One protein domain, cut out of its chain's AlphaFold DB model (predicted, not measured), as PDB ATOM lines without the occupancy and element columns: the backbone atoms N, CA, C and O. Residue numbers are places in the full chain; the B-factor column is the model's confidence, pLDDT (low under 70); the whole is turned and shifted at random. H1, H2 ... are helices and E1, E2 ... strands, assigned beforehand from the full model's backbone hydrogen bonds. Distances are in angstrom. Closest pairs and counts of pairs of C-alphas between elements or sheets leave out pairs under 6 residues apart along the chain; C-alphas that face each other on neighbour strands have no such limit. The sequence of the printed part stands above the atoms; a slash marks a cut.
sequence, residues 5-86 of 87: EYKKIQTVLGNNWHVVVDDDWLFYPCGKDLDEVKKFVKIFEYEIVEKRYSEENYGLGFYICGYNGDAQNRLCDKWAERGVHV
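What this domain is: This is residues 5 to 86 of the 87 residues of an uncharacterized protein of Streptococcus thermophilus (UniProt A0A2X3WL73). A small, strongly twisted three-strand sheet lies at one end of a compact body, with H1 and H2 packed on it, and H4 lies at the far end from E1. H3 sits between H2 and H4, and after H4 residues 84 to 85 come back to pair with the end of E3. The printed part has 82 residues, in the order E1 E2 E3 H1 H2 H3 H4; the sheet order is E1 - E2 - E3, antiparallel, and the class is mixed, helices and strands. The radius of gyration of the C-alphas is 11.9 A, and the spans are 30 by 28 by 24 A, a rounded outline.

Where its parts are: E1, residues 5 to 11, begins at C-alpha 5 (-5.772, -3.796, -5.969) and is 17.6 A long. E2 is residues 14 to 21, 20.6 A, and E3 residues 24 to 31, 17.2 A, which bends by 72 degrees at residue 28. H1 is residues 34 to 43, 14.4 A; H2 residues 45 to 53, 12.8 A; H3 residues 60 to 64. H4, residues 69 to 80, 16.0 A, ends at C-alpha 80 (9.276, -6.098, 8.848).

How they stand to each other: E1, E2 and E3 form a meander, each strand the antiparallel neighbour of the one before; N 7 and O 18 are 3.0 A apart, N 26 and O 19 2.8 A. H1 and H2 on one face of this sheet make two layers, at heights of 8.7 A and 9.5 A. The C-alphas of Gly 31 and Val 37 are the closest of E3 and H1, 6.0 A. H3 only just grazes the sheet, with residues 60 to 61. H3 touches H2, closest C-alphas Glu 47 and Ile 64, 6.3 A, and H4, Phe 62 and Gln 72, 5.3 A. Every O i to N i+4 pair is within hydrogen-bond range in H1, H2, H3 and H4.

The domain as a whole: The farthest C-alphas, Asp 23 and Asp 70, are 32.1 A apart. The printed part has no cut and no long link, and no printed residue is under 70.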
ATOM      1  N   GLU A   5      -6.658  -3.105  -5.042       97.88
ATOM      2  CA  GLU A   5      -5.772  -3.796  -5.969       97.88
ATOM      3  C   GLU A   5      -4.328  -3.792  -5.462       97.88
ATOM      4  O   GLU A   5      -3.974  -3.144  -4.476       97.88
ATOM      5  N   TYR A   6      -3.468  -4.534  -6.162       98.19
ATOM      6  CA  TYR A   6      -2.050  -4.628  -5.849       98.19
ATOM      7  C   TYR A   6      -1.244  -4.431  -7.121       98.19
ATOM      8  O   TYR A   6      -1.435  -5.153  -8.103       98.19
ATOM      9  N   LYS A   7      -0.316  -3.477  -7.101       98.06
ATOM     10  CA  LYS A   7       0.570  -3.202  -8.236       98.06
ATOM     11  C   LYS A   7       2.017  -3.324  -7.800       98.06
ATOM     12  O   LYS A   7       2.384  -2.935  -6.694       98.06
ATOM     13  N   LYS A   8       2.839  -3.891  -8.679       97.94
ATOM     14  CA  LYS A   8       4.281  -3.972  -8.465       97.94
ATOM     15  C   LYS A   8       4.926  -2.698  -8.996       97.94
ATOM     16  O   LYS A   8       4.764  -2.387 -10.174       97.94
ATOM     17  N   ILE A   9       5.595  -1.949  -8.128       97.50
ATOM     18  CA  ILE A   9       6.102  -0.606  -8.426       97.50
ATOM     19  C   ILE A   9       7.563  -0.522  -7.985       97.50
ATOM     20  O   ILE A   9       7.928  -0.933  -6.884       97.50
ATOM     21  N   GLN A  10       8.410   0.018  -8.861       97.81
ATOM     22  CA  GLN A  10       9.794   0.337  -8.533       97.81
ATOM     23  C   GLN A  10       9.840   1.667  -7.776       97.81
ATOM     24  O   GLN A  10       9.511   2.712  -8.331       97.81
ATOM     25  N   THR A  11      10.295   1.630  -6.526       96.00
ATOM     26  CA  THR A  11      10.497   2.819  -5.683       96.00
ATOM     27  C   THR A  11      11.930   2.865  -5.147       96.00
ATOM     28  O   THR A  11      12.770   2.026  -5.491       96.00
ATOM     29  N   VAL A  12      12.213   3.832  -4.269       95.00
ATOM     30  CA  VAL A  12      13.468   3.887  -3.498       95.00
ATOM     31  C   VAL A  12      13.627   2.709  -2.528       95.00
ATOM     32  O   VAL A  12      14.751   2.377  -2.167       95.00
ATOM     33  N   LEU A  13      12.532   2.035  -2.149       92.81
ATOM     34  CA  LEU A  13      12.550   0.825  -1.315       92.81
ATOM     35  C   LEU A  13      12.686  -0.471  -2.137       92.81
ATOM     36  O   LEU A  13      12.640  -1.570  -1.583       92.81
ATOM     37  N   GLY A  14      12.859  -0.354  -3.457       95.81
ATOM     38  CA  GLY A  14      12.971  -1.478  -4.381       95.81
ATOM     39  C   GLY A  14      11.689  -1.754  -5.170       95.81
ATOM     40  O   GLY A  14      10.762  -0.946  -5.199       95.81
ATOM     41  N   ASN A  15      11.672  -2.900  -5.855       97.56
ATOM     42  CA  ASN A  15      10.536  -3.369  -6.646       97.56
ATOM     43  C   ASN A  15       9.557  -4.160  -5.765       97.56
ATOM     44  O   ASN A  15       9.670  -5.387  -5.651       97.56
ATOM     45  N   ASN A  16       8.629  -3.449  -5.131       98.31
ATOM     46  CA  ASN A  16       7.708  -3.999  -4.140       98.31
ATOM     47  C   ASN A  16       6.274  -4.031  -4.679       98.31
ATOM     48  O   ASN A  16       5.917  -3.316  -5.614       98.31
ATOM     49  N   TRP A  17       5.441  -4.874  -4.083       98.50
ATOM     50  CA  TRP A  17       3.994  -4.800  -4.203       98.50
ATOM     51  C   TRP A  17       3.468  -3.702  -3.290       98.50
ATOM     52  O   TRP A  17       3.810  -3.662  -2.110       98.50
ATOM     53  N   HIS A  18       2.633  -2.841  -3.856       97.88
ATOM     54  CA  HIS A  18       1.963  -1.733  -3.191       97.88
ATOM     55  C   HIS A  18       0.453  -1.903  -3.298       97.88
ATOM     56  O   HIS A  18      -0.050  -2.483  -4.267       97.88
ATOM     57  N   VAL A  19      -0.253  -1.374  -2.306       97.06
ATOM     58  CA  VAL A  19      -1.716  -1.336  -2.280       97.06
ATOM     59  C   VAL A  19      -2.205  -0.189  -3.153       97.06
ATOM     60  O   VAL A  19      -1.632   0.897  -3.130       97.06
ATOM     61  N   VAL A  20      -3.263  -0.428  -3.915       96.69
ATOM     62  CA  VAL A  20      -3.988   0.590  -4.675       96.69
ATOM     63  C   VAL A  20      -5.416   0.606  -4.165       96.69
ATOM     64  O   VAL A  20      -6.052  -0.443  -4.112       96.69
ATOM     65  N   VAL A  21      -5.898   1.781  -3.774       96.44
ATOM     66  CA  VAL A  21      -7.258   1.995  -3.284       96.44
ATOM     67  C   VAL A  21      -7.929   2.988  -4.218       96.44
ATOM     68  O   VAL A  21      -7.502   4.141  -4.294       96.44
ATOM     69  N   ASP A  22      -8.953   2.523  -4.934       95.94
ATOM     70  CA  ASP A  22      -9.722   3.325  -5.894       95.94
ATOM     71  C   ASP A  22      -8.807   4.101  -6.865       95.94
ATOM     72  O   ASP A  22      -8.811   5.327  -6.937       95.94
ATOM     73  N   ASP A  23      -7.975   3.335  -7.580       93.44
ATOM     74  CA  ASP A  23      -6.988   3.770  -8.580       93.44
ATOM     75  C   ASP A  23      -5.785   4.582  -8.081       93.44
ATOM     76  O   ASP A  23      -4.831   4.763  -8.845       93.44
ATOM     77  N   ASP A  24      -5.750   4.987  -6.809       93.19
ATOM     78  CA  ASP A  24      -4.577   5.644  -6.236       93.19
ATOM     79  C   ASP A  24      -3.740   4.686  -5.393       93.19
ATOM     80  O   ASP A  24      -4.233   3.920  -4.563       93.19
ATOM     81  N   TRP A  25      -2.436   4.721  -5.622       92.94
ATOM     82  CA  TRP A  25      -1.502   3.830  -4.962       92.94
ATOM     83  C   TRP A  25      -1.021   4.419  -3.638       92.94
ATOM     84  O   TRP A  25      -0.786   5.618  -3.495       92.94
ATOM     85  N   LEU A  26      -0.822   3.545  -2.660       93.62
ATOM     86  CA  LEU A  26      -0.242   3.886  -1.375       93.62
ATOM     87  C   LEU A  26       1.228   3.465  -1.350       93.62
ATOM     88  O   LEU A  26       1.584   2.328  -1.676       93.62
ATOM     89  N   PHE A  27       2.101   4.370  -0.902       94.56
ATOM     90  CA  PHE A  27       3.516   4.040  -0.728       94.56
ATOM     91  C   PHE A  27       3.708   2.961   0.354       94.56
ATOM     92  O   PHE A  27       4.532   2.065   0.186       94.56
ATOM     93  N   TYR A  28       2.893   2.997   1.414       95.56
ATOM     94  CA  TYR A  28       2.796   1.964   2.447       95.56
ATOM     95  C   TYR A  28       1.336   1.505   2.606       95.56
ATOM     96  O   TYR A  28       0.439   2.335   2.493       95.56
ATOM     97  N   PRO A  29       1.075   0.226   2.915       97.19
ATOM     98  CA  PRO A  29       2.056  -0.826   3.153       97.19
ATOM     99  C   PRO A  29       2.649  -1.349   1.836       97.19
ATOM    100  O   PRO A  29       1.995  -1.327   0.790       97.19
ATOM    101  N   CYS A  30       3.893  -1.825   1.878       98.12
ATOM    102  CA  CYS A  30       4.533  -2.432   0.710       98.12
ATOM    103  C   CYS A  30       5.485  -3.568   1.083       98.12
ATOM    104  O   CYS A  30       6.000  -3.613   2.196       98.12
ATOM    105  N   GLY A  31       5.745  -4.486   0.155       98.25
ATOM    106  CA  GLY A  31       6.659  -5.603   0.396       98.25
ATOM    107  C   GLY A  31       6.983  -6.395  -0.863       98.25
ATOM    108  O   GLY A  31       6.286  -6.301  -1.872       98.25
ATOM    109  N   LYS A  32       8.058  -7.185  -0.833       97.94
ATOM    110  CA  LYS A  32       8.460  -8.017  -1.987       97.94
ATOM    111  C   LYS A  32       7.522  -9.203  -2.212       97.94
ATOM    112  O   LYS A  32       7.341  -9.625  -3.355       97.94
ATOM    113  N   ASP A  33       6.947  -9.719  -1.130       98.12
ATOM    114  CA  ASP A  33       6.005 -10.832  -1.128       98.12
ATOM    115  C   ASP A  33       4.561 -10.303  -1.143       98.12
ATOM    116  O   ASP A  33       4.116  -9.634  -0.209       98.12
ATOM    117  N   LEU A  34       3.829 -10.596  -2.222       98.50
ATOM    118  CA  LEU A  34       2.439 -10.168  -2.385       98.50
ATOM    119  C   LEU A  34       1.514 -10.801  -1.341       98.50
ATOM    120  O   LEU A  34       0.560 -10.154  -0.908       98.50
ATOM    121  N   ASP A  35       1.764 -12.047  -0.945       98.62
ATOM    122  CA  ASP A  35       0.885 -12.761  -0.023       98.62
ATOM    123  C   ASP A  35       0.990 -12.177   1.387       98.62
ATOM    124  O   ASP A  35      -0.017 -12.051   2.086       98.62
ATOM    125  N   GLU A  36       2.181 -11.740   1.791       98.62
ATOM    126  CA  GLU A  36       2.385 -11.044   3.063       98.62
ATOM    127  C   GLU A  36       1.744  -9.648   3.067       98.62
ATOM    128  O   GLU A  36       1.062  -9.295   4.035       98.62
ATOM    129  N   VAL A  37       1.842  -8.895   1.963       98.50
ATOM    130  CA  VAL A  37       1.130  -7.609   1.807       98.50
ATOM    131  C   VAL A  37      -0.387  -7.817   1.862       98.50
ATOM    132  O   VAL A  37      -1.075  -7.122   2.605       98.50
ATOM    133  N   LYS A  38      -0.925  -8.821   1.158       98.62
ATOM    134  CA  LYS A  38      -2.357  -9.171   1.211       98.62
ATOM    135  C   LYS A  38      -2.815  -9.555   2.616       98.62
ATOM    136  O   LYS A  38      -3.918  -9.189   3.019       98.62
ATOM    137  N   LYS A  39      -1.992 -10.282   3.382       98.62
ATOM    138  CA  LYS A  39      -2.298 -10.615   4.784       98.62
ATOM    139  C   LYS A  39      -2.363  -9.362   5.654       98.62
ATOM    140  O   LYS A  39      -3.257  -9.291   6.493       98.62
ATOM    141  N   PHE A  40      -1.458  -8.399   5.462       98.50
ATOM    142  CA  PHE A  40      -1.525  -7.110   6.158       98.50
ATOM    143  C   PHE A  40      -2.827  -6.381   5.823       98.50
ATOM    144  O   PHE A  40      -3.582  -6.028   6.727       98.50
ATOM    145  N   VAL A  41      -3.122  -6.226   4.528       98.00
ATOM    146  CA  VAL A  41      -4.321  -5.521   4.057       98.00
ATOM    147  C   VAL A  41      -5.593  -6.161   4.590       98.00
ATOM    148  O   VAL A  41      -6.462  -5.454   5.066       98.00
ATOM    149  N   LYS A  42      -5.683  -7.493   4.601       98.19
ATOM    150  CA  LYS A  42      -6.848  -8.199   5.148       98.19
ATOM    151  C   LYS A  42      -7.089  -7.909   6.636       98.19
ATOM    152  O   LYS A  42      -8.225  -7.979   7.088       98.19
ATOM    153  N   ILE A  43      -6.031  -7.663   7.409       98.25
ATOM    154  CA  ILE A  43      -6.143  -7.384   8.848       98.25
ATOM    155  C   ILE A  43      -6.553  -5.929   9.091       98.25
ATOM    156  O   ILE A  43      -7.329  -5.688  10.007       98.25
ATOM    157  N   PHE A  44      -6.060  -4.997   8.271       98.00
ATOM    158  CA  PHE A  44      -6.226  -3.548   8.452       98.00
ATOM    159  C   PHE A  44      -6.984  -2.881   7.296       98.00
ATOM    160  O   PHE A  44      -6.679  -1.757   6.900       98.00
ATOM    161  N   GLU A  45      -7.923  -3.604   6.681       97.00
ATOM    162  CA  GLU A  45      -8.611  -3.156   5.463       97.00
ATOM    163  C   GLU A  45      -9.350  -1.841   5.708       97.00
ATOM    164  O   GLU A  45      -9.232  -0.897   4.927       97.00
ATOM    165  N   TYR A  46     -10.063  -1.772   6.832       96.62
ATOM    166  CA  TYR A  46     -10.815  -0.594   7.242       96.62
ATOM    167  C   TYR A  46      -9.890   0.611   7.433       96.62
ATOM    168  O   TYR A  46     -10.126   1.664   6.848       96.62
ATOM    169  N   GLU A  47      -8.800   0.446   8.181       96.50
ATOM    170  CA  GLU A  47      -7.861   1.521   8.486       96.50
ATOM    171  C   GLU A  47      -7.139   2.026   7.237       96.50
ATOM    172  O   GLU A  47      -6.912   3.224   7.109       96.50
ATOM    173  N   ILE A  48      -6.806   1.140   6.294       96.31
ATOM    174  CA  ILE A  48      -6.196   1.517   5.011       96.31
ATOM    175  C   ILE A  48      -7.160   2.365   4.182       96.31
ATOM    176  O   ILE A  48      -6.762   3.408   3.656       96.31
ATOM    177  N   VAL A  49      -8.417   1.932   4.067       95.94
ATOM    178  CA  VAL A  49      -9.439   2.653   3.300       95.94
ATOM    179  C   VAL A  49      -9.759   3.992   3.962       95.94
ATOM    180  O   VAL A  49      -9.763   5.016   3.285       95.94
ATOM    181  N   GLU A  50      -9.950   4.027   5.280       94.38
ATOM    182  CA  GLU A  50     -10.172   5.283   6.003       94.38
ATOM    183  C   GLU A  50      -8.982   6.232   5.872       94.38
ATOM    184  O   GLU A  50      -9.162   7.408   5.556       94.38
ATOM    185  N   LYS A  51      -7.750   5.731   6.034       90.94
ATOM    186  CA  LYS A  51      -6.548   6.562   5.923       90.94
ATOM    187  C   LYS A  51      -6.385   7.152   4.529       90.94
ATOM    188  O   LYS A  51      -5.925   8.287   4.415       90.94
ATOM    189  N   ARG A  52      -6.764   6.407   3.488       91.69
ATOM    190  CA  ARG A  52      -6.740   6.872   2.098       91.69
ATOM    191  C   ARG A  52      -7.646   8.087   1.880       91.69
ATOM    192  O   ARG A  52      -7.272   8.980   1.126       91.69
ATOM    193  N   TYR A  53      -8.807   8.108   2.526       92.94
ATOM    194  CA  TYR A  53      -9.794   9.186   2.412       92.94
ATOM    195  C   TYR A  53      -9.650  10.277   3.477       92.94
ATOM    196  O   TYR A  53     -10.373  11.271   3.451       92.94
ATOM    197  N   SER A  54      -8.718  10.100   4.407       90.81
ATOM    198  CA  SER A  54      -8.440  11.037   5.485       90.81
ATOM    199  C   SER A  54      -7.524  12.173   5.022       90.81
ATOM    200  O   SER A  54      -6.530  11.946   4.333       90.81
ATOM    201  N   GLU A  55      -7.806  13.393   5.483       91.25
ATOM    202  CA  GLU A  55      -6.921  14.557   5.318       91.25
ATOM    203  C   GLU A  55      -5.750  14.564   6.322       91.25
ATOM    204  O   GLU A  55      -4.896  15.452   6.290       91.25
ATOM    205  N   GLU A  56      -5.679  13.583   7.228       88.19
ATOM    206  CA  GLU A  56      -4.600  13.497   8.207       88.19
ATOM    207  C   GLU A  56      -3.250  13.214   7.545       88.19
ATOM    208  O   GLU A  56      -3.108  12.322   6.707       88.19
ATOM    209  N   ASN A  57      -2.209  13.898   8.006       88.00
ATOM    210  CA  ASN A  57      -0.848  13.750   7.489       88.00
ATOM    211  C   ASN A  57       0.005  12.719   8.256       88.00
ATOM    212  O   ASN A  57       1.208  12.617   8.014       88.00
ATOM    213  N   TYR A  58      -0.594  11.967   9.180       90.94
ATOM    214  CA  TYR A  58       0.094  10.917   9.927       90.94
ATOM    215  C   TYR A  58       0.281   9.637   9.102       90.94
ATOM    216  O   TYR A  58      -0.486   9.355   8.183       90.94
ATOM    217  N   GLY A  59       1.298   8.844   9.453       93.56
ATOM    218  CA  GLY A  59       1.517   7.516   8.875       93.56
ATOM    219  C   GLY A  59       0.375   6.546   9.192       93.56
ATOM    220  O   GLY A  59      -0.304   6.668  10.215       93.56
ATOM    221  N   LEU A  60       0.178   5.559   8.320       95.88
ATOM    222  CA  LEU A  60      -0.803   4.488   8.488       95.88
ATOM    223  C   LEU A  60      -0.521   3.663   9.751       95.88
ATOM    224  O   LEU A  60      -1.450   3.338  10.485       95.88
ATOM    225  N   GLY A  61       0.744   3.341  10.027       97.00
ATOM    226  CA  GLY A  61       1.128   2.567  11.208       97.00
ATOM    227  C   GLY A  61       0.779   3.291  12.510       97.00
ATOM    228  O   GLY A  61       0.270   2.675  13.447       97.00
ATOM    229  N   PHE A  62       0.999   4.609  12.548       97.31
ATOM    230  CA  PHE A  62       0.632   5.454  13.687       97.31
ATOM    231  C   PHE A  62      -0.889   5.524  13.878       97.31
ATOM    232  O   PHE A  62      -1.363   5.372  15.004       97.31
ATOM    233  N   TYR A  63      -1.643   5.674  12.783       96.25
ATOM    234  CA  TYR A  63      -3.109   5.669  12.787       96.25
ATOM    235  C   TYR A  63      -3.686   4.346  13.308       96.25
ATOM    236  O   TYR A  63      -4.442   4.348  14.278       96.25
ATOM    237  N   ILE A  64      -3.250   3.209  12.745       97.38
ATOM    238  CA  ILE A  64      -3.646   1.856  13.185       97.38
ATOM    239  C   ILE A  64      -3.416   1.674  14.691       97.38
ATOM    240  O   ILE A  64      -4.192   1.018  15.382       97.38
ATOM    241  N   CYS A  65      -2.337   2.254  15.212       97.88
ATOM    242  CA  CYS A  65      -1.950   2.118  16.610       97.88
ATOM    243  C   CYS A  65      -2.572   3.171  17.540       97.88
ATOM    244  O   CYS A  65      -2.142   3.282  18.689       97.88
ATOM    245  N   GLY A  66      -3.550   3.952  17.072       96.00
ATOM    246  CA  GLY A  66      -4.217   4.969  17.884       96.00
ATOM    247  C   GLY A  66      -3.273   6.088  18.322       96.00
ATOM    248  O   GLY A  66      -3.327   6.528  19.470       96.00
ATOM    249  N   TYR A  67      -2.377   6.512  17.428       95.50
ATOM    250  CA  TYR A  67      -1.392   7.572  17.664       95.50
ATOM    251  C   TYR A  67      -0.428   7.264  18.824       95.50
ATOM    252  O   TYR A  67       0.038   8.153  19.540       95.50
ATOM    253  N   ASN A  68      -0.098   5.981  19.002       97.88
ATOM    254  CA  ASN A  68       0.886   5.512  19.971       97.88
ATOM    255  C   ASN A  68       2.166   5.043  19.261       97.88
ATOM    256  O   ASN A  68       2.166   4.019  18.574       97.88
ATOM    257  N   GLY A  69       3.266   5.776  19.459       97.12
ATOM    258  CA  GLY A  69       4.545   5.507  18.791       97.12
ATOM    259  C   GLY A  69       5.180   4.171  19.188       97.12
ATOM    260  O   GLY A  69       5.715   3.465  18.338       97.12
ATOM    261  N   ASP A  70       5.058   3.756  20.451       98.31
ATOM    262  CA  ASP A  70       5.593   2.464  20.898       98.31
ATOM    263  C   ASP A  70       4.819   1.293  20.285       98.31
ATOM    264  O   ASP A  70       5.394   0.258  19.944       98.31
ATOM    265  N   ALA A  71       3.501   1.439  20.148       98.19
ATOM    266  CA  ALA A  71       2.665   0.452  19.479       98.19
ATOM    267  C   ALA A  71       2.946   0.405  17.971       98.19
ATOM    268  O   ALA A  71       3.076  -0.696  17.432       98.19
ATOM    269  N   GLN A  72       3.133   1.562  17.327       98.00
ATOM    270  CA  GLN A  72       3.553   1.654  15.927       98.00
ATOM    271  C   GLN A  72       4.883   0.931  15.706       98.00
ATOM    272  O   GLN A  72       4.960   0.090  14.817       98.00
ATOM    273  N   ASN A  73       5.898   1.179  16.539       97.88
ATOM    274  CA  ASN A  73       7.196   0.508  16.420       97.88
ATOM    275  C   ASN A  73       7.050  -1.018  16.496       97.88
ATOM    276  O   ASN A  73       7.529  -1.725  15.615       97.88
ATOM    277  N   ARG A  74       6.282  -1.535  17.469       98.25
ATOM    278  CA  ARG A  74       6.013  -2.982  17.577       98.25
ATOM    279  C   ARG A  74       5.271  -3.547  16.365       98.25
ATOM    280  O   ARG A  74       5.523  -4.686  15.974       98.25
ATOM    281  N   LEU A  75       4.332  -2.791  15.795       98.25
ATOM    282  CA  LEU A  75       3.628  -3.184  14.574       98.25
ATOM    283  C   LEU A  75       4.603  -3.250  13.393       98.25
ATOM    284  O   LEU A  75       4.619  -4.255  12.681       98.25
ATOM    285  N   CYS A  76       5.419  -2.211  13.210       97.75
ATOM    286  CA  CYS A  76       6.414  -2.126  12.148       97.75
ATOM    287  C   CYS A  76       7.437  -3.262  12.244       97.75
ATOM    288  O   CYS A  76       7.649  -3.945  11.247       97.75
ATOM    289  N   ASP A  77       7.989  -3.532  13.430       98.19
ATOM    290  CA  ASP A  77       8.959  -4.614  13.644       98.19
ATOM    291  C   ASP A  77       8.362  -5.980  13.276       98.19
ATOM    292  O   ASP A  77       8.927  -6.731  12.478       98.19
ATOM    293  N   LYS A  78       7.147  -6.267  13.764       98.00
ATOM    294  CA  LYS A  78       6.446  -7.534  13.504       98.00
ATOM    295  C   LYS A  78       6.180  -7.782  12.017       98.00
ATOM    296  O   LYS A  78       6.164  -8.928  11.568       98.00
ATOM    297  N   TRP A  79       5.902  -6.732  11.250       98.19
ATOM    298  CA  TRP A  79       5.643  -6.853   9.814       98.19
ATOM    299  C   TRP A  79       6.919  -6.787   8.976       98.19
ATOM    300  O   TRP A  79       6.994  -7.465   7.949       98.19
ATOM    301  N   ALA A  80       7.952  -6.094   9.454       97.62
ATOM    302  CA  ALA A  80       9.276  -6.098   8.848       97.62
ATOM    303  C   ALA A  80       9.904  -7.502   8.866       97.62
ATOM    304  O   ALA A  80      10.477  -7.912   7.856       97.62
ATOM    305  N   GLU A  81       9.708  -8.286   9.935       97.94
ATOM    306  CA  GLU A  81      10.092  -9.714   9.996       97.94
ATOM    307  C   GLU A  81       9.467 -10.557   8.871       97.94
ATOM    308  O   GLU A  81      10.007 -11.587   8.472       97.94
ATOM    309  N   ARG A  82       8.335 -10.098   8.328       97.81
ATOM    310  CA  ARG A  82       7.583 -10.733   7.235       97.81
ATOM    311  C   ARG A  82       7.827 -10.052   5.884       97.81
ATOM    312  O   ARG A  82       7.171 -10.379   4.901       97.81
ATOM    313  N   GLY A  83       8.758  -9.099   5.825       97.38
ATOM    314  CA  GLY A  83       9.107  -8.356   4.614       97.38
ATOM    315  C   GLY A  83       8.083  -7.298   4.189       97.38
ATOM    316  O   GLY A  83       8.106  -6.880   3.028       97.38
ATOM    317  N   VAL A  84       7.192  -6.878   5.093       98.12
ATOM    318  CA  VAL A  84       6.206  -5.815   4.862       98.12
ATOM    319  C   VAL A  84       6.640  -4.550   5.596       98.12
ATOM    320  O   VAL A  84       6.810  -4.539   6.811       98.12
ATOM    321  N   HIS A  85       6.792  -3.465   4.847       97.12
ATOM    322  CA  HIS A  85       7.102  -2.143   5.364       97.12
ATOM    323  C   HIS A  85       5.817  -1.352   5.595       97.12
ATOM    324  O   HIS A  85       4.958  -1.266   4.712       97.12
ATOM    325  N   VAL A  86       5.720  -0.751   6.776       95.75
ATOM    326  CA  VAL A  86       4.611   0.094   7.227       95.75
ATOM    327  C   VAL A  86       5.220   1.349   7.851       95.75
ATOM    328  O   VAL A  86       6.276   1.265   8.478       95.75
TER     329      VAL A  86